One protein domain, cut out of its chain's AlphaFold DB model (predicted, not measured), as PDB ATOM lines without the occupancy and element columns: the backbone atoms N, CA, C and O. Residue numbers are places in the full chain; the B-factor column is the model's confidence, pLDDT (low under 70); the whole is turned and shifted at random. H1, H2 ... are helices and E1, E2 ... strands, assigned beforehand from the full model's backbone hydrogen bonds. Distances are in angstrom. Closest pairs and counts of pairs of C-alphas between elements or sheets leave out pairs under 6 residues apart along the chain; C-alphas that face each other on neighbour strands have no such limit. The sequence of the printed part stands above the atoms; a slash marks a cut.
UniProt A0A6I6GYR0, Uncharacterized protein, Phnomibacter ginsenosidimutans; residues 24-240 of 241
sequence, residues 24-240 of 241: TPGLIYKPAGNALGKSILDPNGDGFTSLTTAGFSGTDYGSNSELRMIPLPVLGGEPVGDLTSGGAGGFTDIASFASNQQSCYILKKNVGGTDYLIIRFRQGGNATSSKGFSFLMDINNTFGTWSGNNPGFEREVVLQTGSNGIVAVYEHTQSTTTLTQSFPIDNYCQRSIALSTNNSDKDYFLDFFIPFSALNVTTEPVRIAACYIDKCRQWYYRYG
ATOM      1  N   THR A  24     -44.763  10.300  20.563       91.25
ATOM      2  CA  THR A  24     -43.734   9.280  20.339       91.25
ATOM      3  C   THR A  24     -42.823   9.163  21.564       91.25
ATOM      4  O   THR A  24     -42.181  10.156  21.920       91.25
ATOM      5  N   PRO A  25     -42.742   7.991  22.224       93.25
ATOM      6  CA  PRO A  25     -41.761   7.754  23.278       93.25
ATOM      7  C   PRO A  25     -40.353   8.104  22.810       93.25
ATOM      8  O   PRO A  25     -39.962   7.742  21.709       93.25
ATOM      9  N   GLY A  26     -39.592   8.802  23.638       94.31
ATOM     10  CA  GLY A  26     -38.250   9.277  23.325       94.31
ATOM     11  C   GLY A  26     -38.198  10.711  22.812       94.31
ATOM     12  O   GLY A  26     -37.162  11.343  22.995       94.31
ATOM     13  N   LEU A  27     -39.287  11.262  22.264       96.25
ATOM     14  CA  LEU A  27     -39.306  12.632  21.740       96.25
ATOM     15  C   LEU A  27     -38.990  13.658  22.840       96.25
ATOM     16  O   LEU A  27     -39.659  13.698  23.881       96.25
ATOM     17  N   ILE A  28     -38.008  14.519  22.577       96.88
ATOM     18  CA  ILE A  28     -37.644  15.659  23.419       96.88
ATOM     19  C   ILE A  28     -38.611  16.806  23.120       96.88
ATOM     20  O   ILE A  28     -38.582  17.420  22.057       96.88
ATOM     21  N   TYR A  29     -39.482  17.117  24.079       94.56
ATOM     22  CA  TYR A  29     -40.483  18.182  23.938       94.56
ATOM     23  C   TYR A  29     -40.074  19.481  24.645       94.56
ATOM     24  O   TYR A  29     -40.654  20.536  24.388       94.56
ATOM     25  N   LYS A  30     -39.073  19.421  25.532       94.31
ATOM     26  CA  LYS A  30     -38.403  20.594  26.103       94.31
ATOM     27  C   LYS A  30     -36.886  20.368  26.039       94.31
ATOM     28  O   LYS A  30     -36.344  19.831  27.002       94.31
ATOM     29  N   PRO A  31     -36.204  20.713  24.934       96.69
ATOM     30  CA  PRO A  31     -34.754  20.566  24.833       96.69
ATOM     31  C   PRO A  31     -34.032  21.573  25.735       96.69
ATOM     32  O   PRO A  31     -34.597  22.612  26.088       96.69
ATOM     33  N   ALA A  32     -32.763  21.304  26.040       96.88
ATOM     34  CA  ALA A  32     -31.893  22.313  26.632       96.88
ATOM     35  C   ALA A  32     -31.712  23.508  25.673       96.88
ATOM     36  O   ALA A  32     -31.628  23.358  24.450       96.88
ATOM     37  N   GLY A  33     -31.671  24.714  26.230       95.44
ATOM     38  CA  GLY A  33     -31.742  25.974  25.493       95.44
ATOM     39  C   GLY A  33     -30.442  26.382  24.806       95.44
ATOM     40  O   GLY A  33     -30.482  27.048  23.771       95.44
ATOM     41  N   ASN A  34     -29.290  25.959  25.331       95.88
ATOM     42  CA  ASN A  34     -27.977  26.317  24.797       95.88
ATOM     43  C   ASN A  34     -27.296  25.152  24.054       95.88
ATOM     44  O   ASN A  34     -27.686  23.990  24.158       95.88
ATOM     45  N   ALA A  35     -26.246  25.472  23.291       95.81
ATOM     46  CA  ALA A  35     -25.506  24.486  22.502       95.81
ATOM     47  C   ALA A  35     -24.835  23.402  23.365       95.81
ATOM     48  O   ALA A  35     -24.793  22.244  22.961       95.81
ATOM     49  N   LEU A  36     -24.344  23.768  24.556       96.12
ATOM     50  CA  LEU A  36     -23.718  22.833  25.494       96.12
ATOM     51  C   LEU A  36     -24.716  21.795  26.020       96.12
ATOM     52  O   LEU A  36     -24.433  20.603  26.009       96.12
ATOM     53  N   GLY A  37     -25.889  22.234  26.475       96.88
ATOM     54  CA  GLY A  37     -26.906  21.334  27.002       96.88
ATOM     55  C   GLY A  37     -27.418  20.376  25.936       96.88
ATOM     56  O   GLY A  37     -27.559  19.190  26.214       96.88
ATOM     57  N   LYS A  38     -27.591  20.855  24.697       96.38
ATOM     58  CA  LYS A  38     -27.935  19.994  23.557       96.38
ATOM     59  C   LYS A  38     -26.847  18.961  23.278       96.38
ATOM     60  O   LYS A  38     -27.155  17.785  23.228       96.38
ATOM     61  N   SER A  39     -25.573  19.351  23.198       95.75
ATOM     62  CA  SER A  39     -24.494  18.389  22.910       95.75
ATOM     63  C   SER A  39     -24.289  17.331  24.004       95.75
ATOM     64  O   SER A  39     -23.776  16.243  23.728       95.75
ATOM     65  N   ILE A  40     -24.683  17.631  25.246       97.06
ATOM     66  CA  ILE A  40     -24.632  16.687  26.369       97.06
ATOM     67  C   ILE A  40     -25.854  15.765  26.380       97.06
ATOM     68  O   ILE A  40     -25.677  14.556  26.552       97.06
ATOM     69  N   LEU A  41     -27.059  16.326  26.236       97.44
ATOM     70  CA  LEU A  41     -28.327  15.638  26.498       97.44
ATOM     71  C   LEU A  41     -29.021  15.066  25.245       97.44
ATOM     72  O   LEU A  41     -29.808  14.131  25.377       97.44
ATOM     73  N   ASP A  42     -28.687  15.578  24.061       96.94
ATOM     74  CA  ASP A  42     -29.137  15.138  22.727       96.94
ATOM     75  C   ASP A  42     -27.900  15.042  21.801       96.94
ATOM     76  O   ASP A  42     -27.629  15.935  20.989       96.94
ATOM     77  N   PRO A  43     -27.026  14.032  22.002       94.44
ATOM     78  CA  PRO A  43     -25.703  14.009  21.380       94.44
ATOM     79  C   PRO A  43     -25.705  13.887  19.852       94.44
ATOM     80  O   PRO A  43     -24.711  14.266  19.230       94.44
ATOM     81  N   ASN A  44     -26.758  13.326  19.250       94.75
ATOM     82  CA  ASN A  44     -26.893  13.237  17.794       94.75
ATOM     83  C   ASN A  44     -27.709  14.407  17.200       94.75
ATOM     84  O   ASN A  44     -27.638  14.626  15.988       94.75
ATOM     85  N   GLY A  45     -28.406  15.184  18.039       95.69
ATOM     86  CA  GLY A  45     -29.154  16.376  17.657       95.69
ATOM     87  C   GLY A  45     -30.452  16.086  16.907       95.69
ATOM     88  O   GLY A  45     -30.920  16.965  16.175       95.69
ATOM     89  N   ASP A  46     -31.001  14.875  17.012       96.38
ATOM     90  CA  ASP A  46     -32.201  14.471  16.272       96.38
ATOM     91  C   ASP A  46     -33.514  14.800  17.008       96.38
ATOM     92  O   ASP A  46     -34.602  14.680  16.430       96.38
ATOM     93  N   GLY A  47     -33.417  15.293  18.250       96.62
ATOM     94  CA  GLY A  47     -34.560  15.645  19.085       96.62
ATOM     95  C   GLY A  47     -35.195  14.452  19.800       96.62
ATOM     96  O   GLY A  47     -36.325  14.574  20.288       96.62
ATOM     97  N   PHE A  48     -34.508  13.314  19.888       97.25
ATOM     98  CA  PHE A  48     -34.943  12.139  20.628       97.25
ATOM     99  C   PHE A  48     -33.918  11.726  21.688       97.25
ATOM    100  O   PHE A  48     -32.737  12.020  21.646       97.25
ATOM    101  N   THR A  49     -34.411  11.044  22.718       96.50
ATOM    102  CA  THR A  49     -33.574  10.363  23.721       96.50
ATOM    103  C   THR A  49     -33.390   8.877  23.404       96.50
ATOM    104  O   THR A  49     -32.583   8.197  24.044       96.50
ATOM    105  N   SER A  50     -34.145   8.366  22.430       95.31
ATOM    106  CA  SER A  50     -34.030   7.028  21.853       95.31
ATOM    107  C   SER A  50     -33.021   7.016  20.718       95.31
ATOM    108  O   SER A  50     -32.903   8.007  20.026       95.31
ATOM    109  N   LEU A  51     -32.400   5.869  20.429       93.56
ATOM    110  CA  LEU A  51     -31.384   5.742  19.364       93.56
ATOM    111  C   LEU A  51     -31.792   6.236  17.963       93.56
ATOM    112  O   LEU A  51     -30.933   6.389  17.095       93.56
ATOM    113  N   THR A  52     -33.092   6.334  17.701       93.38
ATOM    114  CA  THR A  52     -33.634   6.779  16.419       93.38
ATOM    115  C   THR A  52     -34.886   7.614  16.649       93.38
ATOM    116  O   THR A  52     -35.577   7.456  17.660       93.38
ATOM    117  N   THR A  53     -35.264   8.377  15.629       94.44
ATOM    118  CA  THR A  53     -36.511   9.154  15.574       94.44
ATOM    119  C   THR A  53     -37.792   8.308  15.532       94.44
ATOM    120  O   THR A  53     -38.895   8.849  15.615       94.44
ATOM    121  N   ALA A  54     -37.681   6.975  15.436       93.31
ATOM    122  CA  ALA A  54     -38.819   6.068  15.592       93.31
ATOM    123  C   ALA A  54     -39.296   5.960  17.054       93.31
ATOM    124  O   ALA A  54     -40.401   5.474  17.301       93.31
ATOM    125  N   GLY A  55     -38.488   6.429  18.010       93.38
ATOM    126  CA  GLY A  55     -38.801   6.385  19.429       93.38
ATOM    127  C   GLY A  55     -38.346   5.111  20.142       93.38
ATOM    128  O   GLY A  55     -37.726   4.218  19.560       93.38
ATOM    129  N   PHE A  56     -38.660   5.022  21.434       93.00
ATOM    130  CA  PHE A  56     -38.399   3.818  22.226       93.00
ATOM    131  C   PHE A  56     -39.345   2.667  21.860       93.00
ATOM    132  O   PHE A  56     -40.535   2.865  21.620       93.00
ATOM    133  N   SER A  57     -38.823   1.438  21.909       88.44
ATOM    134  CA  SER A  57     -39.609   0.204  21.828       88.44
ATOM    135  C   SER A  57     -39.030  -0.843  22.780       88.44
ATOM    136  O   SER A  57     -37.814  -0.958  22.924       88.44
ATOM    137  N   GLY A  58     -39.891  -1.593  23.470       84.81
ATOM    138  CA  GLY A  58     -39.477  -2.620  24.432       84.81
ATOM    139  C   GLY A  58     -38.929  -2.068  25.755       84.81
ATOM    140  O   GLY A  58     -39.512  -2.357  26.791       84.81
ATOM    141  N   THR A  59     -37.850  -1.274  25.732       87.06
ATOM    142  CA  THR A  59     -37.296  -0.549  26.897       87.06
ATOM    143  C   THR A  59     -36.790   0.845  26.504       87.06
ATOM    144  O   THR A  59     -36.521   1.112  25.333       87.06
ATOM    145  N   ASP A  60     -36.648   1.737  27.485       88.69
ATOM    146  CA  ASP A  60     -36.276   3.153  27.310       88.69
ATOM    147  C   ASP A  60     -35.006   3.570  28.077       88.69
ATOM    148  O   ASP A  60     -34.770   4.742  28.371       88.69
ATOM    149  N   TYR A  61     -34.158   2.589  28.387       87.00
ATOM    150  CA  TYR A  61     -32.873   2.760  29.062       87.00
ATOM    151  C   TYR A  61     -31.812   1.821  28.471       87.00
ATOM    152  O   TYR A  61     -32.092   0.993  27.599       87.00
ATOM    153  N   GLY A  62     -30.565   1.935  28.945       86.50
ATOM    154  CA  GLY A  62     -29.478   1.051  28.527       86.50
ATOM    155  C   GLY A  62     -29.157   1.191  27.038       86.50
ATOM    156  O   GLY A  62     -28.907   2.295  26.565       86.50
ATOM    157  N   SER A  63     -29.145   0.079  26.295       89.06
ATOM    158  CA  SER A  63     -28.793   0.071  24.868       89.06
ATOM    159  C   SER A  63     -29.805   0.769  23.965       89.06
ATOM    160  O   SER A  63     -29.449   1.067  22.836       89.06
ATOM    161  N   ASN A  64     -31.030   1.018  24.431       90.44
ATOM    162  CA  ASN A  64     -32.088   1.636  23.626       90.44
ATOM    163  C   ASN A  64     -32.141   3.167  23.773       90.44
ATOM    164  O   ASN A  64     -32.854   3.827  23.018       90.44
ATOM    165  N   SER A  65     -31.376   3.727  24.718       92.88
ATOM    166  CA  SER A  65     -31.263   5.164  24.992       92.88
ATOM    167  C   SER A  65     -29.925   5.697  24.492       92.88
ATOM    168  O   SER A  65     -28.888   5.059  24.683       92.88
ATOM    169  N   GLU A  66     -29.937   6.880  23.879       94.31
ATOM    170  CA  GLU A  66     -28.717   7.540  23.387       94.31
ATOM    171  C   GLU A  66     -27.731   7.805  24.518       94.31
ATOM    172  O   GLU A  66     -26.535   7.503  24.446       94.31
ATOM    173  N   LEU A  67     -28.273   8.317  25.619       92.19
ATOM    174  CA  LEU A  67     -27.599   8.337  26.897       92.19
ATOM    175  C   LEU A  67     -27.755   6.936  27.481       92.19
ATOM    176  O   LEU A  67     -28.801   6.595  28.036       92.19
ATOM    177  N   ARG A  68     -26.719   6.110  27.324       91.50
ATOM    178  CA  ARG A  68     -26.637   4.738  27.854       91.50
ATOM    179  C   ARG A  68     -26.428   4.751  29.371       91.50
ATOM    180  O   ARG A  68     -25.429   4.247  29.880       91.50
ATOM    181  N   MET A  69     -27.340   5.415  30.075       89.50
ATOM    182  CA  MET A  69     -27.261   5.665  31.506       89.50
ATOM    183  C   MET A  69     -27.428   4.366  32.284       89.50
ATOM    184  O   MET A  69     -28.162   3.457  31.882       89.50
ATOM    185  N   ILE A  70     -26.751   4.306  33.420       85.31
ATOM    186  CA  ILE A  70     -26.802   3.174  34.330       85.31
ATOM    187  C   ILE A  70     -27.924   3.452  35.324       85.31
ATOM    188  O   ILE A  70     -27.920   4.511  35.958       85.31
ATOM    189  N   PRO A  71     -28.909   2.553  35.452       83.75
ATOM    190  CA  PRO A  71     -29.961   2.746  36.428       83.75
ATOM    191  C   PRO A  71     -29.413   2.644  37.852       83.75
ATOM    192  O   PRO A  71     -28.572   1.790  38.143       83.75
ATOM    193  N   LEU A  72     -29.950   3.457  38.757       79.19
ATOM    194  CA  LEU A  72     -29.764   3.226  40.182       79.19
ATOM    195  C   LEU A  72     -30.513   1.946  40.595       79.19
ATOM    196  O   LEU A  72     -31.638   1.719  40.131       79.19
ATOM    197  N   PRO A  73     -29.921   1.099  41.457       67.00
ATOM    198  CA  PRO A  73     -30.610  -0.063  41.999       67.00
ATOM    199  C   PRO A  73     -31.883   0.338  42.748       67.00
ATOM    200  O   PRO A  73     -31.883   1.289  43.525       67.00
ATOM    201  N   VAL A  74     -32.947  -0.438  42.553       63.81
ATOM    202  CA  VAL A  74     -34.231  -0.268  43.238       63.81
ATOM    203  C   VAL A  74     -34.437  -1.480  44.149       63.81
ATOM    204  O   VAL A  74     -34.461  -2.610  43.667       63.81
ATOM    205  N   LEU A  75     -34.544  -1.270  45.468       53.50
ATOM    206  CA  LEU A  75     -34.760  -2.353  46.456       53.50
ATOM    207  C   LEU A  75     -36.245  -2.761  46.586       53.50
ATOM    208  O   LEU A  75     -36.553  -3.751  47.242       53.50
ATOM    209  N   GLY A  76     -37.156  -2.017  45.955       55.72
ATOM    210  CA  GLY A  76     -38.594  -2.284  45.864       55.72
ATOM    211  C   GLY A  76     -39.271  -1.204  45.017       55.72
ATOM    212  O   GLY A  76     -38.757  -0.092  44.953       55.72
ATOM    213  N   GLY A  77     -40.366  -1.520  44.323       54.34
ATOM    214  CA  GLY A  77     -41.042  -0.567  43.437       54.34
ATOM    215  C   GLY A  77     -41.439   0.715  44.150       54.34
ATOM    216  O   GLY A  77     -41.819   0.680  45.320       54.34
ATOM    217  N   GLU A  78     -41.342   1.836  43.436       58.66
ATOM    218  CA  GLU A  78     -41.753   3.122  43.987       58.66
ATOM    219  C   GLU A  78     -43.259   3.062  44.297       58.66
ATOM    220  O   GLU A  78     -44.062   2.790  43.397       58.66
ATOM    221  N   PRO A  79     -43.676   3.238  45.563       53.09
ATOM    222  CA  PRO A  79     -45.069   3.352  45.931       53.09
ATOM    223  C   PRO A  79     -45.657   4.588  45.266       53.09
ATOM    224  O   PRO A  79     -45.109   5.683  45.335       53.09
ATOM    225  N   VAL A  80     -46.805   4.396  44.638       56.06
ATOM    226  CA  VAL A  80     -47.538   5.460  43.966       56.06
ATOM    227  C   VAL A  80     -48.398   6.196  45.001       56.06
ATOM    228  O   VAL A  80     -49.113   5.543  45.764       56.06
ATOM    229  N   GLY A  81     -48.358   7.532  45.032       52.31
ATOM    230  CA  GLY A  81     -49.177   8.334  45.949       52.31
ATOM    231  C   GLY A  81     -48.707   8.319  47.406       52.31
ATOM    232  O   GLY A  81     -49.531   8.423  48.314       52.31
ATOM    233  N   ASP A  82     -47.399   8.179  47.653       45.78
ATOM    234  CA  ASP A  82     -46.822   8.231  49.005       45.78
ATOM    235  C   ASP A  82     -46.483   9.654  49.488       45.78
ATOM    236  O   ASP A  82     -45.941   9.839  50.588       45.78
ATOM    237  N   LEU A  83     -46.870  10.657  48.702       54.00
ATOM    238  CA  LEU A  83     -46.672  12.074  48.965       54.00
ATOM    239  C   LEU A  83     -47.809  12.657  49.802       54.00
ATOM    240  O   LEU A  83     -48.978  12.314  49.646       54.00
ATOM    241  N   THR A  84     -47.463  13.597  50.681       46.84
ATOM    242  CA  THR A  84     -48.427  14.322  51.526       46.84
ATOM    243  C   THR A  84     -49.373  15.200  50.695       46.84
ATOM    244  O   THR A  84     -50.472  15.525  51.140       46.84
ATOM    245  N   SER A  85     -48.956  15.591  49.483       42.97
ATOM    246  CA  SER A  85     -49.752  16.373  48.539       42.97
ATOM    247  C   SER A  85     -49.462  15.959  47.090       42.97
ATOM    248  O   SER A  85     -48.322  15.655  46.751       42.97
ATOM    249  N   GLY A  86     -50.490  15.958  46.234       50.91
ATOM    250  CA  GLY A  86     -50.405  15.477  44.848       50.91
ATOM    251  C   GLY A  86     -51.338  14.295  44.574       50.91
ATOM    252  O   GLY A  86     -51.824  13.650  45.499       50.91
ATOM    253  N   GLY A  87     -51.654  14.056  43.298       45.34
ATOM    254  CA  GLY A  87     -52.443  12.892  42.884       45.34
ATOM    255  C   GLY A  87     -51.547  11.667  42.723       45.34
ATOM    256  O   GLY A  87     -50.458  11.795  42.175       45.34
ATOM    257  N   ALA A  88     -52.014  10.498  43.166       55.12
ATOM    258  CA  ALA A  88     -51.288   9.238  43.036       55.12
ATOM    259  C   ALA A  88     -51.031   8.877  41.557       55.12
ATOM    260  O   ALA A  88     -51.968   8.724  40.771       55.12
ATOM    261  N   GLY A  89     -49.764   8.713  41.191       50.12
ATOM    262  CA  GLY A  89     -49.282   8.466  39.829       50.12
ATOM    263  C   GLY A  89     -49.122   9.744  39.014       50.12
ATOM    264  O   GLY A  89     -48.926   9.680  37.804       50.12
ATOM    265  N   GLY A  90     -49.248  10.902  39.663       53.41
ATOM    266  CA  GLY A  90     -49.179  12.208  39.030       53.41
ATOM    267  C   GLY A  90     -47.770  12.791  39.019       53.41
ATOM    268  O   GLY A  90     -46.812  12.209  39.509       53.41
ATOM    269  N   PHE A  91     -47.673  14.021  38.518       52.75
ATOM    270  CA  PHE A  91     -46.442  14.805  38.300       52.75
ATOM    271  C   PHE A  91     -45.589  15.085  39.546       52.75
ATOM    272  O   PHE A  91     -44.556  15.751  39.466       52.75
ATOM    273  N   THR A  92     -46.059  14.666  40.712       47.91
ATOM    274  CA  THR A  92     -45.356  14.730  41.988       47.91
ATOM    275  C   THR A  92     -44.627  13.420  42.301       47.91
ATOM    276  O   THR A  92     -43.668  13.457  43.059       47.91
ATOM    277  N   ASP A  93     -45.024  12.290  41.709       51.88
ATOM    278  CA  ASP A  93     -44.477  10.965  42.001       51.88
ATOM    279  C   ASP A  93     -43.276  10.614  41.108       51.88
ATOM    280  O   ASP A  93     -43.254  10.871  39.895       51.88
ATOM    281  N   ILE A  94     -42.284   9.954  41.711       57.44
ATOM    282  CA  ILE A  94     -41.259   9.227  40.962       57.44
ATOM    283  C   ILE A  94     -41.939   8.006  40.331       57.44
ATOM    284  O   ILE A  94     -42.518   7.172  41.023       57.44
ATOM    285  N   ALA A  95     -41.856   7.902  39.008       58.06
ATOM    286  CA  ALA A  95     -42.416   6.791  38.252       58.06
ATOM    287  C   ALA A  95     -41.365   5.701  38.020       58.06
ATOM    288  O   ALA A  95     -40.190   5.986  37.791       58.06
ATOM    289  N   SER A  96     -41.801   4.444  37.994       60.78
ATOM    290  CA  SER A  96     -40.971   3.289  37.627       60.78
ATOM    291  C   SER A  96     -41.343   2.791  36.227       60.78
ATOM    292  O   SER A  96     -42.501   2.886  35.834       60.78
ATOM    293  N   PHE A  97     -40.394   2.229  35.464       55.59
ATOM    294  CA  PHE A  97     -40.688   1.679  34.121       55.59
ATOM    295  C   PHE A  97     -41.774   0.580  34.153       55.59
ATOM    296  O   PHE A  97     -42.588   0.468  33.241       55.59
ATOM    297  N   ALA A  98     -41.802  -0.194  35.238       60.25
ATOM    298  CA  ALA A  98     -42.899  -1.050  35.673       60.25
ATOM    299  C   ALA A  98     -42.843  -1.172  37.206       60.25
ATOM    300  O   ALA A  98     -41.860  -0.745  37.821       60.25
ATOM    301  N   SER A  99     -43.845  -1.798  37.830       51.75
ATOM    302  CA  SER A  99     -43.853  -2.096  39.268       51.75
ATOM    303  C   SER A  99     -42.565  -2.844  39.654       51.75
ATOM    304  O   SER A  99     -42.405  -4.005  39.283       51.75
ATOM    305  N   ASN A 100     -41.644  -2.184  40.370       53.03
ATOM    306  CA  ASN A 100     -40.300  -2.672  40.755       53.03
ATOM    307  C   ASN A 100     -39.148  -2.463  39.749       53.03
ATOM    308  O   ASN A 100     -38.150  -3.178  39.823       53.03
ATOM    309  N   GLN A 101     -39.244  -1.502  38.829       67.88
ATOM    310  CA  GLN A 101     -38.158  -1.185  37.885       67.88
ATOM    311  C   GLN A 101     -37.623   0.242  38.049       67.88
ATOM    312  O   GLN A 101     -38.103   1.017  38.870       67.88
ATOM    313  N   GLN A 102     -36.570   0.574  37.306       75.56
ATOM    314  CA  GLN A 102     -35.686   1.683  37.651       75.56
ATOM    315  C   GLN A 102     -36.284   3.053  37.318       75.56
ATOM    316  O   GLN A 102     -36.827   3.281  36.231       75.56
ATOM    317  N   SER A 103     -36.163   3.973  38.272       78.88
ATOM    318  CA  SER A 103     -36.780   5.303  38.215       78.88
ATOM    319  C   SER A 103     -35.756   6.431  38.078       78.88
ATOM    320  O   SER A 103     -36.092   7.524  37.630       78.88
ATOM    321  N   CYS A 104     -34.498   6.163  38.438       86.00
ATOM    322  CA  CYS A 104     -33.397   7.115  38.367       86.00
ATOM    323  C   CYS A 104     -32.178   6.473  37.696       86.00
ATOM    324  O   CYS A 104     -31.921   5.282  37.883       86.00
ATOM    325  N   TYR A 105     -31.449   7.249  36.899       88.81
ATOM    326  CA  TYR A 105     -30.312   6.786  36.108       88.81
ATOM    327  C   TYR A 105     -29.201   7.829  36.131       88.81
ATOM    328  O   TYR A 105     -29.471   9.027  36.210       88.81
ATOM    329  N   ILE A 106     -27.955   7.375  36.009       91.06
ATOM    330  CA  ILE A 106     -26.774   8.239  36.016       91.06
ATOM    331  C   ILE A 106     -25.806   7.905  34.885       91.06
ATOM    332  O   ILE A 106     -25.726   6.766  34.420       91.06
ATOM    333  N   LEU A 107     -25.050   8.904  34.445       92.31
ATOM    334  CA  LEU A 107     -23.959   8.737  33.490       92.31
ATOM    335  C   LEU A 107     -22.889   9.801  33.725       92.31
ATOM    336  O   LEU A 107     -23.197  10.988  33.766       92.31
ATOM    337  N   LYS A 108     -21.625   9.383  33.797       91.62
ATOM    338  CA  LYS A 108     -20.491  10.292  33.632       91.62
ATOM    339  C   LYS A 108     -20.127  10.354  32.147       91.62
ATOM    340  O   LYS A 108     -19.880   9.316  31.535       91.62
ATOM    341  N   LYS A 109     -20.112  11.549  31.555       91.56
ATOM    342  CA  LYS A 109     -19.830  11.763  30.124       91.56
ATOM    343  C   LYS A 109     -18.786  12.860  29.950       91.56
ATOM    344  O   LYS A 109     -18.936  13.937  30.517       91.56
ATOM    345  N   ASN A 110     -17.772  12.612  29.125       94.12
ATOM    346  CA  ASN A 110     -16.830  13.647  28.709       94.12
ATOM    347  C   ASN A 110     -17.346  14.357  27.449       94.12
ATOM    348  O   ASN A 110     -17.682  13.700  26.460       94.12
ATOM    349  N   VAL A 111     -17.407  15.687  27.480       94.62
ATOM    350  CA  VAL A 111     -17.740  16.528  26.325       94.62
ATOM    351  C   VAL A 111     -16.723  17.659  26.253       94.62
ATOM    352  O   VAL A 111     -16.579  18.438  27.192       94.62
ATOM    353  N   GLY A 112     -15.978  17.732  25.146       92.50
ATOM    354  CA  GLY A 112     -14.977  18.783  24.934       92.50
ATOM    355  C   GLY A 112     -13.866  18.816  25.993       92.50
ATOM    356  O   GLY A 112     -13.383  19.893  26.326       92.50
ATOM    357  N   GLY A 113     -13.493  17.664  26.563       93.62
ATOM    358  CA  GLY A 113     -12.472  17.570  27.610       93.62
ATOM    359  C   GLY A 113     -12.976  17.846  29.028       93.62
ATOM    360  O   GLY A 113     -12.200  17.716  29.969       93.62
ATOM    361  N   THR A 114     -14.260  18.171  29.210       94.69
ATOM    362  CA  THR A 114     -14.879  18.337  30.534       94.69
ATOM    363  C   THR A 114     -15.762  17.140  30.863       94.69
ATOM    364  O   THR A 114     -16.590  16.728  30.050       94.69
ATOM    365  N   ASP A 115     -15.599  16.594  32.067       94.75
ATOM    366  CA  ASP A 115     -16.475  15.552  32.594       94.75
ATOM    367  C   ASP A 115     -17.757  16.159  33.174       94.75
ATOM    368  O   ASP A 115     -17.711  17.090  33.981       94.75
ATOM    369  N   TYR A 116     -18.896  15.579  32.816       95.38
ATOM    370  CA  TYR A 116     -20.219  15.936  33.319       95.38
ATOM    371  C   TYR A 116     -20.878  14.729  33.982       95.38
ATOM    372  O   TYR A 116     -20.781  13.609  33.475       95.38
ATOM    373  N   LEU A 117     -21.575  14.969  35.091       94.56
ATOM    374  CA  LEU A 117     -22.524  14.020  35.661       94.56
ATOM    375  C   LEU A 117     -23.907  14.333  35.095       94.56
ATOM    376  O   LEU A 117     -24.390  15.454  35.244       94.56
ATOM    377  N   ILE A 118     -24.533  13.344  34.469       95.81
ATOM    378  CA  ILE A 118     -25.902  13.403  33.960       95.81
ATOM    379  C   ILE A 118     -26.773  12.538  34.864       95.81
ATOM    380  O   ILE A 118     -26.418  11.393  35.154       95.81
ATOM    381  N   ILE A 119     -27.910  13.081  35.285       94.38
ATOM    382  CA  ILE A 119     -28.898  12.433  36.142       94.38
ATOM    383  C   ILE A 119     -30.241  12.477  35.413       94.38
ATOM    384  O   ILE A 119     -30.634  13.514  34.879       94.38
ATOM    385  N   ARG A 120     -30.937  11.343  35.383       93.75
ATOM    386  CA  ARG A 120     -32.269  11.195  34.792       93.75
ATOM    387  C   ARG A 120     -33.228  10.714  35.858       93.75
ATOM    388  O   ARG A 120     -33.002   9.650  36.427       93.75
ATOM    389  N   PHE A 121     -34.318  11.443  36.055       89.88
ATOM    390  CA  PHE A 121     -35.477  10.973  36.812       89.88
ATOM    391  C   PHE A 121     -36.626  10.653  35.863       89.88
ATOM    392  O   PHE A 121     -36.856  11.368  34.888       89.88
ATOM    393  N   ARG A 122     -37.368   9.591  36.171       88.50
ATOM    394  CA  ARG A 122     -38.659   9.282  35.562       88.50
ATOM    395  C   ARG A 122     -39.772   9.804  36.471       88.50
ATOM    396  O   ARG A 122     -39.812   9.477  37.656       88.50
ATOM    397  N   GLN A 123     -40.664  10.614  35.918       85.25
ATOM    398  CA  GLN A 123     -41.794  11.231  36.612       85.25
ATOM    399  C   GLN A 123     -43.103  10.762  35.977       85.25
ATOM    400  O   GLN A 123     -43.193  10.713  34.749       85.25
ATOM    401  N   GLY A 124     -44.106  10.443  36.794       79.56
ATOM    402  CA  GLY A 124     -45.445  10.118  36.296       79.56
ATOM    403  C   GLY A 124     -46.187  11.380  35.885       79.56
ATOM    404  O   GLY A 124     -46.186  12.345  36.632       79.56
ATOM    405  N   GLY A 125     -46.791  11.442  34.700       74.62
ATOM    406  CA  GLY A 125     -47.491  12.645  34.238       74.62
ATOM    407  C   GLY A 125     -46.597  13.893  34.086       74.62
ATOM    408  O   GLY A 125     -45.421  13.929  34.448       74.62
ATOM    409  N   ASN A 126     -47.152  14.973  33.535       73.81
ATOM    410  CA  ASN A 126     -46.431  16.236  33.342       73.81
ATOM    411  C   ASN A 126     -47.235  17.397  33.926       73.81
ATOM    412  O   ASN A 126     -48.417  17.550  33.631       73.81
ATOM    413  N   ALA A 127     -46.580  18.251  34.709       68.81
ATOM    414  CA  ALA A 127     -47.168  19.501  35.170       68.81
ATOM    415  C   ALA A 127     -46.158  20.645  35.159       68.81
ATOM    416  O   ALA A 127     -44.938  20.455  35.168       68.81
ATOM    417  N   THR A 128     -46.710  21.855  35.155       67.44
ATOM    418  CA  THR A 128     -45.974  23.121  35.193       67.44
ATOM    419  C   THR A 128     -45.675  23.599  36.612       67.44
ATOM    420  O   THR A 128     -44.873  24.515  36.781       67.44
ATOM    421  N   SER A 129     -46.295  23.000  37.634       68.50
ATOM    422  CA  SER A 129     -46.036  23.341  39.035       68.50
ATOM    423  C   SER A 129     -44.587  23.045  39.418       68.50
ATOM    424  O   SER A 129     -44.046  22.031  38.980       68.50
ATOM    425  N   SER A 130     -44.012  23.856  40.304       73.12
ATOM    426  CA  SER A 130     -42.663  23.634  40.821       73.12
ATOM    427  C   SER A 130     -42.536  22.305  41.575       73.12
ATOM    428  O   SER A 130     -43.459  21.869  42.275       73.12
ATOM    429  N   LYS A 131     -41.385  21.655  41.399       77.19
ATOM    430  CA  LYS A 131     -41.006  20.339  41.946       77.19
ATOM    431  C   LYS A 131     -39.528  20.329  42.279       77.19
ATOM    432  O   LYS A 131     -38.779  21.046  41.621       77.19
ATOM    433  N   GLY A 132     -39.122  19.486  43.219       80.62
ATOM    434  CA  GLY A 132     -37.721  19.251  43.540       80.62
ATOM    435  C   GLY A 132     -37.368  17.770  43.498       80.62
ATOM    436  O   GLY A 132     -38.040  16.974  44.151       80.62
ATOM    437  N   PHE A 133     -36.316  17.425  42.759       83.88
ATOM    438  CA  PHE A 133     -35.717  16.088  42.744       83.88
ATOM    439  C   PHE A 133     -34.306  16.183  43.294       83.88
ATOM    440  O   PHE A 133     -33.510  16.960  42.771       83.88
ATOM    441  N   SER A 134     -34.006  15.399  44.318       84.31
ATOM    442  CA  SER A 134     -32.738  15.431  45.034       84.31
ATOM    443  C   SER A 134     -31.949  14.157  44.771       84.31
ATOM    444  O   SER A 134     -32.468  13.042  44.835       84.31
ATOM    445  N   PHE A 135     -30.672  14.320  44.463       86.25
ATOM    446  CA  PHE A 135     -29.719  13.248  44.238       86.25
ATOM    447  C   PHE A 135     -28.579  13.403  45.241       86.25
ATOM    448  O   PHE A 135     -27.726  14.278  45.107       86.25
ATOM    449  N   LEU A 136     -28.620  12.585  46.283       85.00
ATOM    450  CA  LEU A 136     -27.750  12.619  47.447       85.00
ATOM    451  C   LEU A 136     -26.530  11.725  47.227       85.00
ATOM    452  O   LEU A 136     -26.630  10.626  46.680       85.00
ATOM    453  N   MET A 137     -25.380  12.197  47.677       83.88
ATOM    454  CA  MET A 137     -24.082  11.576  47.476       83.88
ATOM    455  C   MET A 137     -23.279  11.600  48.769       83.88
ATOM    456  O   MET A 137     -23.131  12.627  49.426       83.88
ATOM    457  N   ASP A 138     -22.732  10.449  49.096       83.81
ATOM    458  CA  ASP A 138     -21.850  10.198  50.219       83.81
ATOM    459  C   ASP A 138     -20.474   9.861  49.666       83.81
ATOM    460  O   ASP A 138     -20.304   8.914  48.894       83.81
ATOM    461  N   ILE A 139     -19.507  10.691  50.021       82.00
ATOM    462  CA  ILE A 139     -18.192  10.733  49.375       82.00
ATOM    463  C   ILE A 139     -17.078  10.316  50.337       82.00
ATOM    464  O   ILE A 139     -15.916  10.220  49.942       82.00
ATOM    465  N   ASN A 140     -17.414  10.108  51.612       78.88
ATOM    466  CA  ASN A 140     -16.465   9.743  52.663       78.88
ATOM    467  C   ASN A 140     -16.714   8.331  53.221       78.88
ATOM    468  O   ASN A 140     -15.929   7.850  54.040       78.88
ATOM    469  N   ASN A 141     -17.767   7.649  52.755       74.19
ATOM    470  CA  ASN A 141     -18.144   6.295  53.146       74.19
ATOM    471  C   ASN A 141     -18.438   6.163  54.660       74.19
ATOM    472  O   ASN A 141     -18.397   5.054  55.211       74.19
ATOM    473  N   THR A 142     -18.797   7.270  55.317       74.25
ATOM    474  CA  THR A 142     -19.220   7.328  56.719       74.25
ATOM    475  C   THR A 142     -20.707   7.643  56.815       74.25
ATOM    476  O   THR A 142     -21.211   8.547  56.164       74.25
ATOM    477  N   PHE A 143     -21.433   6.879  57.632       67.12
ATOM    478  CA  PHE A 143     -22.815   7.221  57.956       67.12
ATOM    479  C   PHE A 143     -22.850   8.119  59.184       67.12
ATOM    480  O   PHE A 143     -22.109   7.903  60.149       67.12
ATOM    481  N   GLY A 144     -23.731   9.115  59.141       66.88
ATOM    482  CA  GLY A 144     -24.075   9.918  60.301       66.88
ATOM    483  C   GLY A 144     -24.863   9.104  61.328       66.88
ATOM    484  O   GLY A 144     -25.160   7.920  61.157       66.88
ATOM    485  N   THR A 145     -25.231   9.753  62.427       65.69
ATOM    486  CA  THR A 145     -26.161   9.151  63.389       65.69
ATOM    487  C   THR A 145     -27.595   9.307  62.883       65.69
ATOM    488  O   THR A 145     -27.948  10.343  62.326       65.69
ATOM    489  N   TRP A 146     -28.449   8.305  63.112       59.69
ATOM    490  CA  TRP A 146     -29.874   8.344  62.733       59.69
ATOM    491  C   TRP A 146     -30.663   9.493  63.386       59.69
ATOM    492  O   TRP A 146     -31.742   9.840  62.920       59.69
ATOM    493  N   SER A 147     -30.135  10.073  64.465       65.62
ATOM    494  CA  SER A 147     -30.695  11.227  65.174       65.62
ATOM    495  C   SER A 147     -30.148  12.579  64.697       65.62
ATOM    496  O   SER A 147     -30.570  13.611  65.212       65.62
ATOM    497  N   GLY A 148     -29.170  12.588  63.788       63.03
ATOM    498  CA  GLY A 148     -28.602  13.808  63.219       63.03
ATOM    499  C   GLY A 148     -29.433  14.348  62.054       63.03
ATOM    500  O   GLY A 148     -30.154  13.606  61.393       63.03
ATOM    501  N   ASN A 149     -29.283  15.642  61.758       65.31
ATOM    502  CA  ASN A 149     -29.963  16.294  60.628       65.31
ATOM    503  C   ASN A 149     -29.529  15.740  59.259       65.31
ATOM    504  O   ASN A 149     -30.233  15.914  58.269       65.31
ATOM    505  N   ASN A 150     -28.369  15.087  59.206       69.50
ATOM    506  CA  ASN A 150     -27.816  14.482  58.011       69.50
ATOM    507  C   ASN A 150     -27.338  13.054  58.334       69.50
ATOM    508  O   ASN A 150     -26.354  12.889  59.061       69.50
ATOM    509  N   PRO A 151     -28.015  12.018  57.812       64.31
ATOM    510  CA  PRO A 151     -27.704  10.625  58.116       64.31
ATOM    511  C   PRO A 151     -26.462  10.089  57.380       64.31
ATOM    512  O   PRO A 151     -26.140   8.913  57.548       64.31
ATOM    513  N   GLY A 152     -25.740  10.911  56.606       76.44
ATOM    514  CA  GLY A 152     -24.439  10.542  56.026       76.44
ATOM    515  C   GLY A 152     -24.264  10.855  54.543       76.44
ATOM    516  O   GLY A 152     -23.729  10.017  53.835       76.44
ATOM    517  N   PHE A 153     -24.752  11.999  54.057       82.38
ATOM    518  CA  PHE A 153     -24.473  12.480  52.697       82.38
ATOM    519  C   PHE A 153     -23.674  13.780  52.762       82.38
ATOM    520  O   PHE A 153     -23.996  14.644  53.562       82.38
ATOM    521  N   GLU A 154     -22.678  13.982  51.907       87.19
ATOM    522  CA  GLU A 154     -21.890  15.228  51.878       87.19
ATOM    523  C   GLU A 154     -22.252  16.121  50.697       87.19
ATOM    524  O   GLU A 154     -21.891  17.302  50.677       87.19
ATOM    525  N   ARG A 155     -22.922  15.565  49.687       88.19
ATOM    526  CA  ARG A 155     -23.266  16.255  48.444       88.19
ATOM    527  C   ARG A 155     -24.715  15.987  48.071       88.19
ATOM    528  O   ARG A 155     -25.227  14.894  48.283       88.19
ATOM    529  N   GLU A 156     -25.348  16.971  47.455       88.75
ATOM    530  CA  GLU A 156     -26.690  16.841  46.894       88.75
ATOM    531  C   GLU A 156     -26.773  17.621  45.587       88.75
ATOM    532  O   GLU A 156     -26.305  18.755  45.503       88.75
ATOM    533  N   VAL A 157     -27.377  17.024  44.564       92.19
ATOM    534  CA  VAL A 157     -27.766  17.721  43.338       92.19
ATOM    535  C   VAL A 157     -29.282  17.798  43.304       92.19
ATOM    536  O   VAL A 157     -29.948  16.765  43.307       92.19
ATOM    537  N   VAL A 158     -29.828  19.009  43.260       90.69
ATOM    538  CA  VAL A 158     -31.273  19.244  43.265       90.69
ATOM    539  C   VAL A 158     -31.717  19.831  41.937       90.69
ATOM    540  O   VAL A 158     -31.304  20.932  41.575       90.69
ATOM    541  N   LEU A 159     -32.617  19.146  41.235       92.12
ATOM    542  CA  LEU A 159     -33.389  19.739  40.149       92.12
ATOM    543  C   LEU A 159     -34.629  20.416  40.733       92.12
ATOM    544  O   LEU A 159     -35.577  19.743  41.134       92.12
ATOM    545  N   GLN A 160     -34.649  21.744  40.721       90.00
ATOM    546  CA  GLN A 160     -35.811  22.560  41.058       90.00
ATOM    547  C   GLN A 160     -36.496  23.012  39.768       90.00
ATOM    548  O   GLN A 160     -35.923  23.751  38.972       90.00
ATOM    549  N   THR A 161     -37.731  22.578  39.543       85.94
ATOM    550  CA  THR A 161     -38.530  22.962  38.373       85.94
ATOM    551  C   THR A 161     -39.435  24.159  38.677       85.94
ATOM    552  O   THR A 161     -39.681  24.482  39.837       85.94
ATOM    553  N   GLY A 162     -39.940  24.823  37.633       81.75
ATOM    554  CA  GLY A 162     -40.779  26.023  37.732       81.75
ATOM    555  C   GLY A 162     -40.204  27.185  36.918       81.75
ATOM    556  O   GLY A 162     -39.193  27.024  36.237       81.75
ATOM    557  N   SER A 163     -40.842  28.360  36.983       77.56
ATOM    558  CA  SER A 163     -40.482  29.531  36.160       77.56
ATOM    559  C   SER A 163     -39.084  30.098  36.428       77.56
ATOM    560  O   SER A 163     -38.525  30.731  35.547       77.56
ATOM    561  N   ASN A 164     -38.517  29.843  37.610       81.00
ATOM    562  CA  ASN A 164     -37.151  30.231  37.990       81.00
ATOM    563  C   ASN A 164     -36.349  29.001  38.450       81.00
ATOM    564  O   ASN A 164     -35.597  29.065  39.421       81.00
ATOM    565  N   GLY A 165     -36.593  27.852  37.815       87.50
ATOM    566  CA  GLY A 165     -35.963  26.593  38.185       87.50
ATOM    567  C   GLY A 165     -34.441  26.603  38.024       87.50
ATOM    568  O   GLY A 165     -33.888  27.271  37.145       87.50
ATOM    569  N   ILE A 166     -33.766  25.811  38.848       94.06
ATOM    570  CA  ILE A 166     -32.311  25.651  38.837       94.06
ATOM    571  C   ILE A 166     -31.921  24.185  39.018       94.06
ATOM    572  O   ILE A 166     -32.666  23.399  39.600       94.06
ATOM    573  N   VAL A 167     -30.726  23.840  38.551       96.12
ATOM    574  CA  VAL A 167     -29.987  22.666  39.020       96.12
ATOM    575  C   VAL A 167     -28.997  23.166  40.066       96.12
ATOM    576  O   VAL A 167     -28.079  23.915  39.741       96.12
ATOM    577  N   ALA A 168     -29.226  22.824  41.326       94.50
ATOM    578  CA  ALA A 168     -28.430  23.270  42.462       94.50
ATOM    579  C   ALA A 168     -27.496  22.158  42.941       94.50
ATOM    580  O   ALA A 168     -27.865  20.988  42.907       94.50
ATOM    581  N   VAL A 169     -26.308  22.528  43.410       94.44
ATOM    582  CA  VAL A 169     -25.382  21.627  44.100       94.44
ATOM    583  C   VAL A 169     -25.216  22.123  45.526       94.44
ATOM    584  O   VAL A 169     -24.866  23.286  45.738       94.44
ATOM    585  N   TYR A 170     -25.467  21.247  46.489       91.25
ATOM    586  CA  TYR A 170     -25.282  21.521  47.904       91.25
ATOM    587  C   TYR A 170     -24.156  20.677  48.487       91.25
ATOM    588  O   TYR A 170     -23.889  19.550  48.062       91.25
ATOM    589  N   GLU A 171     -23.521  21.248  49.499       90.25
ATOM    590  CA  GLU A 171     -22.641  20.563  50.429       90.25
ATOM    591  C   GLU A 171     -23.333  20.453  51.786       90.25
ATOM    592  O   GLU A 171     -23.885  21.434  52.298       90.25
ATOM    593  N   HIS A 172     -23.279  19.260  52.368       85.56
ATOM    594  CA  HIS A 172     -23.823  18.993  53.688       85.56
ATOM    595  C   HIS A 172     -22.721  18.627  54.672       85.56
ATOM    596  O   HIS A 172     -21.791  17.882  54.370       85.56
ATOM    597  N   THR A 173     -22.889  19.114  55.893       80.75
ATOM    598  CA  THR A 173     -22.192  18.629  57.082       80.75
ATOM    599  C   THR A 173     -23.225  18.023  58.035       80.75
ATOM    600  O   THR A 173     -24.406  17.911  57.701       80.75
ATOM    601  N   GLN A 174     -22.821  17.635  59.246       72.56
ATOM    602  CA  GLN A 174     -23.785  17.197  60.262       72.56
ATOM    603  C   GLN A 174     -24.746  18.313  60.707       72.56
ATOM    604  O   GLN A 174     -25.823  18.018  61.223       72.56
ATOM    605  N   SER A 175     -24.368  19.583  60.534       73.81
ATOM    606  CA  SER A 175     -25.098  20.731  61.085       73.81
ATOM    607  C   SER A 175     -25.486  21.790  60.057       73.81
ATOM    608  O   SER A 175     -26.315  22.644  60.365       73.81
ATOM    609  N   THR A 176     -24.921  21.754  58.849       79.88
ATOM    610  CA  THR A 176     -25.119  22.796  57.837       79.88
ATOM    611  C   THR A 176     -25.389  22.216  56.457       79.88
ATOM    612  O   THR A 176     -24.821  21.196  56.079       79.88
ATOM    613  N   THR A 177     -26.197  22.939  55.685       84.69
ATOM    614  CA  THR A 177     -26.380  22.745  54.244       84.69
ATOM    615  C   THR A 177     -25.998  24.047  53.555       84.69
ATOM    616  O   THR A 177     -26.459  25.118  53.954       84.69
ATOM    617  N   THR A 178     -25.139  23.989  52.543       90.31
ATOM    618  CA  THR A 178     -24.642  25.174  51.834       90.31
ATOM    619  C   THR A 178     -24.767  24.971  50.335       90.31
ATOM    620  O   THR A 178     -24.296  23.973  49.805       90.31
ATOM    621  N   LEU A 179     -25.404  25.920  49.646       91.31
ATOM    622  CA  LEU A 179     -25.439  25.953  48.184       91.31
ATOM    623  C   LEU A 179     -24.045  26.326  47.669       91.31
ATOM    624  O   LEU A 179     -23.554  27.411  47.980       91.31
ATOM    625  N   THR A 180     -23.422  25.454  46.884       94.94
ATOM    626  CA  THR A 180     -22.071  25.674  46.346       94.94
ATOM    627  C   THR A 180     -22.096  26.107  44.888       94.94
ATOM    628  O   THR A 180     -21.270  26.923  44.482       94.94
ATOM    629  N   GLN A 181     -23.042  25.593  44.100       96.44
ATOM    630  CA  GLN A 181     -23.219  25.940  42.689       96.44
ATOM    631  C   GLN A 181     -24.698  25.945  42.307       96.44
ATOM    632  O   GLN A 181     -25.502  25.198  42.866       96.44
ATOM    633  N   SER A 182     -25.058  26.751  41.314       96.44
ATOM    634  CA  SER A 182     -26.382  26.719  40.700       96.44
ATOM    635  C   SER A 182     -26.300  26.961  39.199       96.44
ATOM    636  O   SER A 182     -25.495  27.755  38.710       96.44
ATOM    637  N   PHE A 183     -27.151  26.258  38.457       97.12
ATOM    638  CA  PHE A 183     -27.202  26.312  37.005       97.12
ATOM    639  C   PHE A 183     -28.638  26.572  36.530       97.12
ATOM    640  O   PHE A 183     -29.569  25.970  37.070       97.12
ATOM    641  N   PRO A 184     -28.862  27.434  35.521       95.75
ATOM    642  CA  PRO A 184     -30.207  27.705  35.016       95.75
ATOM    643  C   PRO A 184     -30.842  26.454  34.404       95.75
ATOM    644  O   PRO A 184     -30.264  25.859  33.487       95.75
ATOM    645  N   ILE A 185     -32.047  26.083  34.851       94.25
ATOM    646  CA  ILE A 185     -32.724  24.863  34.380       94.25
ATOM    647  C   ILE A 185     -32.876  24.830  32.859       94.25
ATOM    648  O   ILE A 185     -32.671  23.786  32.249       94.25
ATOM    649  N   ASP A 186     -33.170  25.969  32.232       94.44
ATOM    650  CA  ASP A 186     -33.433  26.023  30.794       94.44
ATOM    651  C   ASP A 186     -32.207  25.669  29.947       94.44
ATOM    652  O   ASP A 186     -32.364  25.317  28.788       94.44
ATOM    653  N   ASN A 187     -30.998  25.708  30.514       96.69
ATOM    654  CA  ASN A 187     -29.761  25.336  29.828       96.69
ATOM    655  C   ASN A 187     -29.198  23.981  30.279       96.69
ATOM    656  O   ASN A 187     -28.418  23.376  29.548       96.69
ATOM    657  N   TYR A 188     -29.564  23.526  31.478       97.44
ATOM    658  CA  TYR A 188     -28.972  22.354  32.131       97.44
ATOM    659  C   TYR A 188     -29.950  21.190  32.292       97.44
ATOM    660  O   TYR A 188     -29.612  20.193  32.924       97.44
ATOM    661  N   CYS A 189     -31.152  21.302  31.726       96.62
ATOM    662  CA  CYS A 189     -32.171  20.266  31.760       96.62
ATOM    663  C   CYS A 189     -32.885  20.140  30.411       96.62
ATOM    664  O   CYS A 189     -33.101  21.133  29.714       96.62
ATOM    665  N   GLN A 190     -33.301  18.919  30.084       96.38
ATOM    666  CA  GLN A 190     -34.283  18.639  29.044       96.38
ATOM    667  C   GLN A 190     -35.402  17.749  29.581       96.38
ATOM    668  O   GLN A 190     -35.260  17.085  30.612       96.38
ATOM    669  N   ARG A 191     -36.511  17.700  28.842       95.06
ATOM    670  CA  ARG A 191     -37.592  16.747  29.085       95.06
ATOM    671  C   ARG A 191     -37.960  15.980  27.825       95.06
ATOM    672  O   ARG A 191     -38.128  16.582  26.759       95.06
ATOM    673  N   SER A 192     -38.153  14.676  27.980       95.12
ATOM    674  CA  SER A 192     -38.625  13.780  26.925       95.12
ATOM    675  C   SER A 192     -39.724  12.845  27.428       95.12
ATOM    676  O   SER A 192     -39.972  12.727  28.629       95.12
ATOM    677  N   ILE A 193     -40.446  12.231  26.497       94.12
ATOM    678  CA  ILE A 193     -41.521  11.283  26.811       94.12
ATOM    679  C   ILE A 193     -40.899   9.913  27.089       94.12
ATOM    680  O   ILE A 193     -40.131   9.415  26.268       94.12
ATOM    681  N   ALA A 194     -41.220   9.291  28.222       92.38
ATOM    682  CA  ALA A 194     -40.762   7.936  28.518       92.38
ATOM    683  C   ALA A 194     -41.609   6.890  27.767       92.38
ATOM    684  O   ALA A 194     -42.683   7.195  27.242       92.38
ATOM    685  N   LEU A 195     -41.132   5.643  27.697       91.06
ATOM    686  CA  LEU A 195     -41.914   4.542  27.120       91.06
ATOM    687  C   LEU A 195     -43.011   4.054  28.071       91.06
ATOM    688  O   LEU A 195     -44.039   3.564  27.608       91.06
ATOM    689  N   SER A 196     -42.798   4.167  29.384       86.25
ATOM    690  CA  SER A 196     -43.766   3.703  30.376       86.25
ATOM    691  C   SER A 196     -44.997   4.596  30.483       86.25
ATOM    692  O   SER A 196     -44.971   5.804  30.225       86.25
ATOM    693  N   THR A 197     -46.080   3.960  30.919       82.25
ATOM    694  CA  THR A 197     -47.326   4.623  31.278       82.25
ATOM    695  C   THR A 197     -47.795   4.106  32.632       82.25
ATOM    696  O   THR A 197     -48.333   2.996  32.707       82.25
ATOM    697  N   ASN A 198     -47.586   4.868  33.702       70.94
ATOM    698  CA  ASN A 198     -48.142   4.517  35.007       70.94
ATOM    699  C   ASN A 198     -49.566   5.067  35.137       70.94
ATOM    700  O   ASN A 198     -49.864   6.177  34.711       70.94
ATOM    701  N   ASN A 199     -50.480   4.266  35.693       67.62
ATOM    702  CA  ASN A 199     -51.904   4.612  35.831       67.62
ATOM    703  C   ASN A 199     -52.599   5.054  34.523       67.62
ATOM    704  O   ASN A 199     -53.579   5.790  34.557       67.62
ATOM    705  N   SER A 200     -52.153   4.539  33.372       71.44
ATOM    706  CA  SER A 200     -52.623   4.924  32.023       71.44
ATOM    707  C   SER A 200     -52.245   6.343  31.575       71.44
ATOM    708  O   SER A 200     -52.600   6.733  30.463       71.44
ATOM    709  N   ASP A 201     -51.480   7.072  32.386       78.50
ATOM    710  CA  ASP A 201     -50.879   8.349  32.023       78.50
ATOM    711  C   ASP A 201     -49.435   8.146  31.567       78.50
ATOM    712  O   ASP A 201     -48.769   7.182  31.935       78.50
ATOM    713  N   LYS A 202     -48.948   9.048  30.712       83.94
ATOM    714  CA  LYS A 202     -47.566   8.989  30.226       83.94
ATOM    715  C   LYS A 202     -46.593   9.399  31.309       83.94
ATOM    716  O   LYS A 202     -46.822  10.392  31.997       83.94
ATOM    717  N   ASP A 203     -45.468   8.703  31.356       88.19
ATOM    718  CA  ASP A 203     -44.327   9.127  32.150       88.19
ATOM    719  C   ASP A 203     -43.376   9.989  31.310       88.19
ATOM    720  O   ASP A 203     -43.374   9.971  30.073       88.19
ATOM    721  N   TYR A 204     -42.536  10.748  32.001       91.00
ATOM    722  CA  TYR A 204     -41.621  11.707  31.405       91.00
ATOM    723  C   TYR A 204     -40.239  11.582  32.029       91.00
ATOM    724  O   TYR A 204     -40.103  11.352  33.232       91.00
ATOM    725  N   PHE A 205     -39.209  11.767  31.212       93.56
ATOM    726  CA  PHE A 205     -37.846  11.906  31.695       93.56
ATOM    727  C   PHE A 205     -37.520  13.367  31.968       93.56
ATOM    728  O   PHE A 205     -37.831  14.251  31.166       93.56
ATOM    729  N   LEU A 206     -36.868  13.602  33.102       93.88
ATOM    730  CA  LEU A 206     -36.179  14.840  33.422       93.88
ATOM    731  C   LEU A 206     -34.688  14.532  33.449       93.88
ATOM    732  O   LEU A 206     -34.194  13.974  34.432       93.88
ATOM    733  N   ASP A 207     -33.993  14.898  32.375       96.12
ATOM    734  CA  ASP A 207     -32.542  14.757  32.310       96.12
ATOM    735  C   ASP A 207     -31.919  16.095  32.643       96.12
ATOM    736  O   ASP A 207     -32.309  17.126  32.092       96.12
ATOM    737  N   PHE A 208     -30.945  16.086  33.535       96.75
ATOM    738  CA  PHE A 208     -30.175  17.263  33.884       96.75
ATOM    739  C   PHE A 208     -28.732  16.887  34.152       96.75
ATOM    740  O   PHE A 208     -28.401  15.721  34.373       96.75
ATOM    741  N   PHE A 209     -27.855  17.876  34.099       97.38
ATOM    742  CA  PHE A 209     -26.433  17.638  34.269       97.38
ATOM    743  C   PHE A 209     -25.756  18.752  35.047       97.38
ATOM    744  O   PHE A 209     -26.251  19.875  35.133       97.38
ATOM    745  N   ILE A 210     -24.586  18.425  35.580       97.31
ATOM    746  CA  ILE A 210     -23.646  19.372  36.174       97.31
ATOM    747  C   ILE A 210     -22.227  19.032  35.706       97.31
ATOM    748  O   ILE A 210     -21.942  17.864  35.412       97.31
ATOM    749  N   PRO A 211     -21.305  20.007  35.640       96.06
ATOM    750  CA  PRO A 211     -19.884  19.697  35.562       96.06
ATOM    751  C   PRO A 211     -19.498  18.809  36.748       96.06
ATOM    752  O   PRO A 211     -19.848  19.120  37.884       96.06
ATOM    753  N   PHE A 212     -18.765  17.721  36.516       92.25
ATOM    754  CA  PHE A 212     -18.364  16.810  37.594       92.25
ATOM    755  C   PHE A 212     -17.497  17.527  38.644       92.25
ATOM    756  O   PHE A 212     -17.606  17.263  39.838       92.25
ATOM    757  N   SER A 213     -16.708  18.518  38.218       92.81
ATOM    758  CA  SER A 213     -15.925  19.387  39.105       92.81
ATOM    759  C   SER A 213     -16.774  20.205  40.085       92.81
ATOM    760  O   SER A 213     -16.272  20.571  41.145       92.81
ATOM    761  N   ALA A 214     -18.057  20.454  39.788       93.06
ATOM    762  CA  ALA A 214     -18.965  21.163  40.692       93.06
ATOM    763  C   ALA A 214     -19.227  20.386  41.990       93.06
ATOM    764  O   ALA A 214     -19.571  20.989  43.004       93.06
ATOM    765  N   LEU A 215     -19.035  19.062  41.976       89.12
ATOM    766  CA  LEU A 215     -19.163  18.225  43.166       89.12
ATOM    767  C   LEU A 215     -17.982  18.381  44.126       89.12
ATOM    768  O   LEU A 215     -18.112  18.015  45.290       89.12
ATOM    769  N   ASN A 216     -16.842  18.907  43.664       88.25
ATOM    770  CA  ASN A 216     -15.613  19.015  44.453       88.25
ATOM    771  C   ASN A 216     -15.288  17.707  45.208       88.25
ATOM    772  O   ASN A 216     -15.076  17.703  46.423       88.25
ATOM    773  N   VAL A 217     -15.345  16.584  44.485       79.50
ATOM    774  CA  VAL A 217     -15.032  15.246  44.997       79.50
ATOM    775  C   VAL A 217     -13.637  14.843  44.544       79.50
ATOM    776  O   VAL A 217     -13.282  14.986  43.375       79.50
ATOM    777  N   THR A 218     -12.832  14.358  45.485       69.75
ATOM    778  CA  THR A 218     -11.439  13.943  45.250       69.75
ATOM    779  C   THR A 218     -11.225  12.444  45.446       69.75
ATOM    780  O   THR A 218     -10.119  11.955  45.230       69.75
ATOM    781  N   THR A 219     -12.259  11.719  45.878       59.69
ATOM    782  CA  THR A 219     -12.164  10.319  46.297       59.69
ATOM    783  C   THR A 219     -13.383   9.542  45.822       59.69
ATOM    784  O   THR A 219     -14.513   9.971  46.024       59.69
ATOM    785  N   GLU A 220     -13.119   8.381  45.229       61.78
ATOM    786  CA  GLU A 220     -14.095   7.350  44.874       61.78
ATOM    787  C   GLU A 220     -13.873   6.139  45.800       61.78
ATOM    788  O   GLU A 220     -12.723   5.883  46.180       61.78
ATOM    789  N   PRO A 221     -14.913   5.372  46.183       51.91
ATOM    790  CA  PRO A 221     -16.261   5.339  45.609       51.91
ATOM    791  C   PRO A 221     -17.273   6.276  46.287       51.91
ATOM    792  O   PRO A 221     -17.335   6.339  47.516       51.91
ATOM    793  N   VAL A 222     -18.144   6.898  45.488       61.78
ATOM    794  CA  VAL A 222     -19.331   7.624  45.978       61.78
ATOM    795  C   VAL A 222     -20.514   6.664  46.189       61.78
ATOM    796  O   VAL A 222     -20.808   5.815  45.337       61.78
ATOM    797  N   ARG A 223     -21.209   6.787  47.330       67.31
ATOM    798  CA  ARG A 223     -22.512   6.146  47.580       67.31
ATOM    799  C   ARG A 223     -23.648   7.109  47.258       67.31
ATOM    800  O   ARG A 223     -23.550   8.288  47.555       67.31
ATOM    801  N   ILE A 224     -24.705   6.627  46.609       68.06
ATOM    802  CA  ILE A 224     -25.679   7.488  45.922       68.06
ATOM    803  C   ILE A 224     -27.113   7.110  46.293       68.06
ATOM    804  O   ILE A 224     -27.479   5.944  46.154       68.06
ATOM    805  N   ALA A 225     -27.932   8.105  46.642       63.22
ATOM    806  CA  ALA A 225     -29.377   7.990  46.822       63.22
ATOM    807  C   ALA A 225     -30.136   9.024  45.969       63.22
ATOM    808  O   ALA A 225     -29.640  10.109  45.696       63.22
ATOM    809  N   ALA A 226     -31.365   8.706  45.567       60.31
ATOM    810  CA  ALA A 226     -32.247   9.600  44.817       60.31
ATOM    811  C   ALA A 226     -33.607   9.716  45.520       60.31
ATOM    812  O   ALA A 226     -34.175   8.705  45.929       60.31
ATOM    813  N   CYS A 227     -34.129  10.933  45.653       58.44
ATOM    814  CA  CYS A 227     -35.393  11.208  46.325       58.44
ATOM    815  C   CYS A 227     -36.157  12.393  45.719       58.44
ATOM    816  O   CYS A 227     -35.639  13.164  44.912       58.44
ATOM    817  N   TYR A 228     -37.421  12.525  46.116       50.62
ATOM    818  CA  TYR A 228     -38.286  13.655  45.792       50.62
ATOM    819  C   TYR A 228     -38.512  14.492  47.061       50.62
ATOM    820  O   TYR A 228     -38.599  13.931  48.152       50.62
ATOM    821  N   ILE A 229     -38.592  15.822  46.937       46.75
ATOM    822  CA  ILE A 229     -38.460  16.762  48.073       46.75
ATOM    823  C   ILE A 229     -39.473  16.571  49.225       46.75
ATOM    824  O   ILE A 229     -39.180  16.990  50.341       46.75
ATOM    825  N   ASP A 230     -40.589  15.862  49.032       33.75
ATOM    826  CA  ASP A 230     -41.516  15.565  50.138       33.75
ATOM    827  C   ASP A 230     -41.213  14.255  50.900       33.75
ATOM    828  O   ASP A 230     -41.720  14.102  52.015       33.75
ATOM    829  N   LYS A 231     -40.378  13.333  50.375       37.72
ATOM    830  CA  LYS A 231     -39.878  12.134  51.092       37.72
ATOM    831  C   LYS A 231     -38.519  11.636  50.576       37.72
ATOM    832  O   LYS A 231     -38.357  11.258  49.418       37.72
ATOM    833  N   CYS A 232     -37.551  11.520  51.490       35.16
ATOM    834  CA  CYS A 232     -36.269  10.857  51.251       35.16
ATOM    835  C   CYS A 232     -36.391   9.336  51.447       35.16
ATOM    836  O   CYS A 232     -36.660   8.884  52.560       35.16
ATOM    837  N   ARG A 233     -36.159   8.532  50.396       40.28
ATOM    838  CA  ARG A 233     -35.769   7.119  50.543       40.28
ATOM    839  C   ARG A 233     -34.288   6.981  50.200       40.28
ATOM    840  O   ARG A 233     -33.851   7.359  49.117       40.28
ATOM    841  N   GLN A 234     -33.513   6.479  51.160       32.38
ATOM    842  CA  GLN A 234     -32.093   6.198  50.982       32.38
ATOM    843  C   GLN A 234     -31.931   4.954  50.108       32.38
ATOM    844  O   GLN A 234     -32.363   3.865  50.485       32.38
ATOM    845  N   TRP A 235     -31.263   5.106  48.972       37.84
ATOM    846  CA  TRP A 235     -30.803   3.989  48.157       37.84
ATOM    847  C   TRP A 235     -29.294   3.850  48.359       37.84
ATOM    848  O   TRP A 235     -28.585   4.844  48.473       37.84
ATOM    849  N   TYR A 236     -28.810   2.619  48.511       30.80
ATOM    850  CA  TYR A 236     -27.408   2.329  48.802       30.80
ATOM    851  C   TYR A 236     -26.772   1.689  47.567       30.80
ATOM    852  O   TYR A 236     -27.204   0.624  47.131       30.80
ATOM    853  N   TYR A 237     -25.708   2.287  47.031       35.66
ATOM    854  CA  TYR A 237     -24.817   1.628  46.072       35.66
ATOM    855  C   TYR A 237     -23.380   2.110  46.259       35.66
ATOM    856  O   TYR A 237     -23.186   3.250  46.646       35.66
ATOM    857  N   ARG A 238     -22.376   1.261  46.001       28.25
ATOM    858  CA  ARG A 238     -20.961   1.657  45.893       28.25
ATOM    859  C   ARG A 238     -20.597   1.696  44.417       28.25
ATOM    860  O   ARG A 238     -20.565   0.639  43.792       28.25
ATOM    861  N   TYR A 239     -20.311   2.873  43.871       34.19
ATOM    862  CA  TYR A 239     -19.855   2.976  42.490       34.19
ATOM    863  C   TYR A 239     -18.323   2.993  42.433       34.19
ATOM    864  O   TYR A 239     -17.697   3.864  43.019       34.19
ATOM    865  N   GLY A 240     -17.715   2.019  41.751       31.30
ATOM    866  CA  GLY A 240     -16.311   2.095  41.341       31.30
ATOM    867  C   GLY A 240     -16.249   2.728  39.957       31.30
ATOM    868  O   GLY A 240     -16.744   2.120  39.007       31.30
TER     869      GLY A 240
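Overview. This is residues 24 to 240 of the 241 residues of an uncharacterized protein of Phnomibacter ginsenosidimutans (UniProt A0A6I6GYR0). Two strongly twisted sheets of five strands lie face to face as a sandwich, their strands crossed at 70 degrees, with three short helices H1, H2 and H3 packed on them. The unnamed stretch of residues 42 to 103 is tied to edge strand E2 by a short pairing of residues 70 to 71 with 105 to 106. The printed part has 217 residues, under half of them in named elements, in the order E1 H1 E2 E3 E4 E5 E6 E7 H2 E8 E9 H3 E10; the class is mostly strand. Both sheets, ordered E1 E8 E9 E3 E2 and E7 E6 E5 E4 E10, are antiparallel. The whole is compact, with a radius of gyration of the C-alphas of 16.4 A and spans of 48 by 42 by 34 A.

Along the chain. Find C-alpha 28 at (-37.644, 15.659, 23.419), where E1 begins and runs to 30; H1 follows at residues 35 to 41. Next come E2, residues 104 to 111, 21.9 A long, and E3, 114 to 124, 32.2 A, which begins at (-14.879, 18.337, 30.534). Then read E4 at 132 to 138, E5 at 155 to 160, E6 at 166 to 172 and E7 at 177 to 184; E7 bends by 58 degrees at residue 180. H2 is residues 185 to 188, and E8, 189 to 198, bends by 79 degrees at 195. E9, 201 to 211, is 33.2 A long; H3 is 212 to 215, and E10, 223 to 228, ends at (-38.286, 13.655, 45.792).

Arrangement. Start at E1, where N 29 and O 191 of E8 are 3.0 A apart. E8 and E9 form a hairpin, with N 190 and O 207 at 2.9 A. E9 pairs with E3 through N 119 and O 208, 2.8 A, and E3 with E2 through N 107 and O 118, 2.9 A. In the other sheet E4 E5 E6 E7 are a meander, each strand the antiparallel neighbour of the one before; look at N 135 and O 157, N 158 and O 168, and N 169 and O 181, each 2.8 A. E10 is the antiparallel neighbour of E4, with N 136 and O 225 within hydrogen-bond range at 2.7 A. Between the sheets, the closest C-alphas of E5 and E9 are those of Leu 159 and Phe 208, 7.5 A. H1 is on the first sheet and only just touches H2, with 3 pairs of C-alphas within 8 A, the closest Gly 37 and Tyr 188 at 5.6 A. H2 is on both sheets; H3 is on the first and only grazes the second with residues 214 to 215. Every O i to N i+4 pair in H1 is within hydrogen-bond range; H2 and H3 are too short for such a pair.

Size, cuts and confidence. The C-alphas farthest apart are those of Ala 54 and Ser 147, 50.5 A. The printed part has no cut; the long links are H1 to E2 and E4 to E5. Mean pLDDT of the printed part is 79.1, with values under 70 at, among others, residues 73 to 101 and 218 to 240.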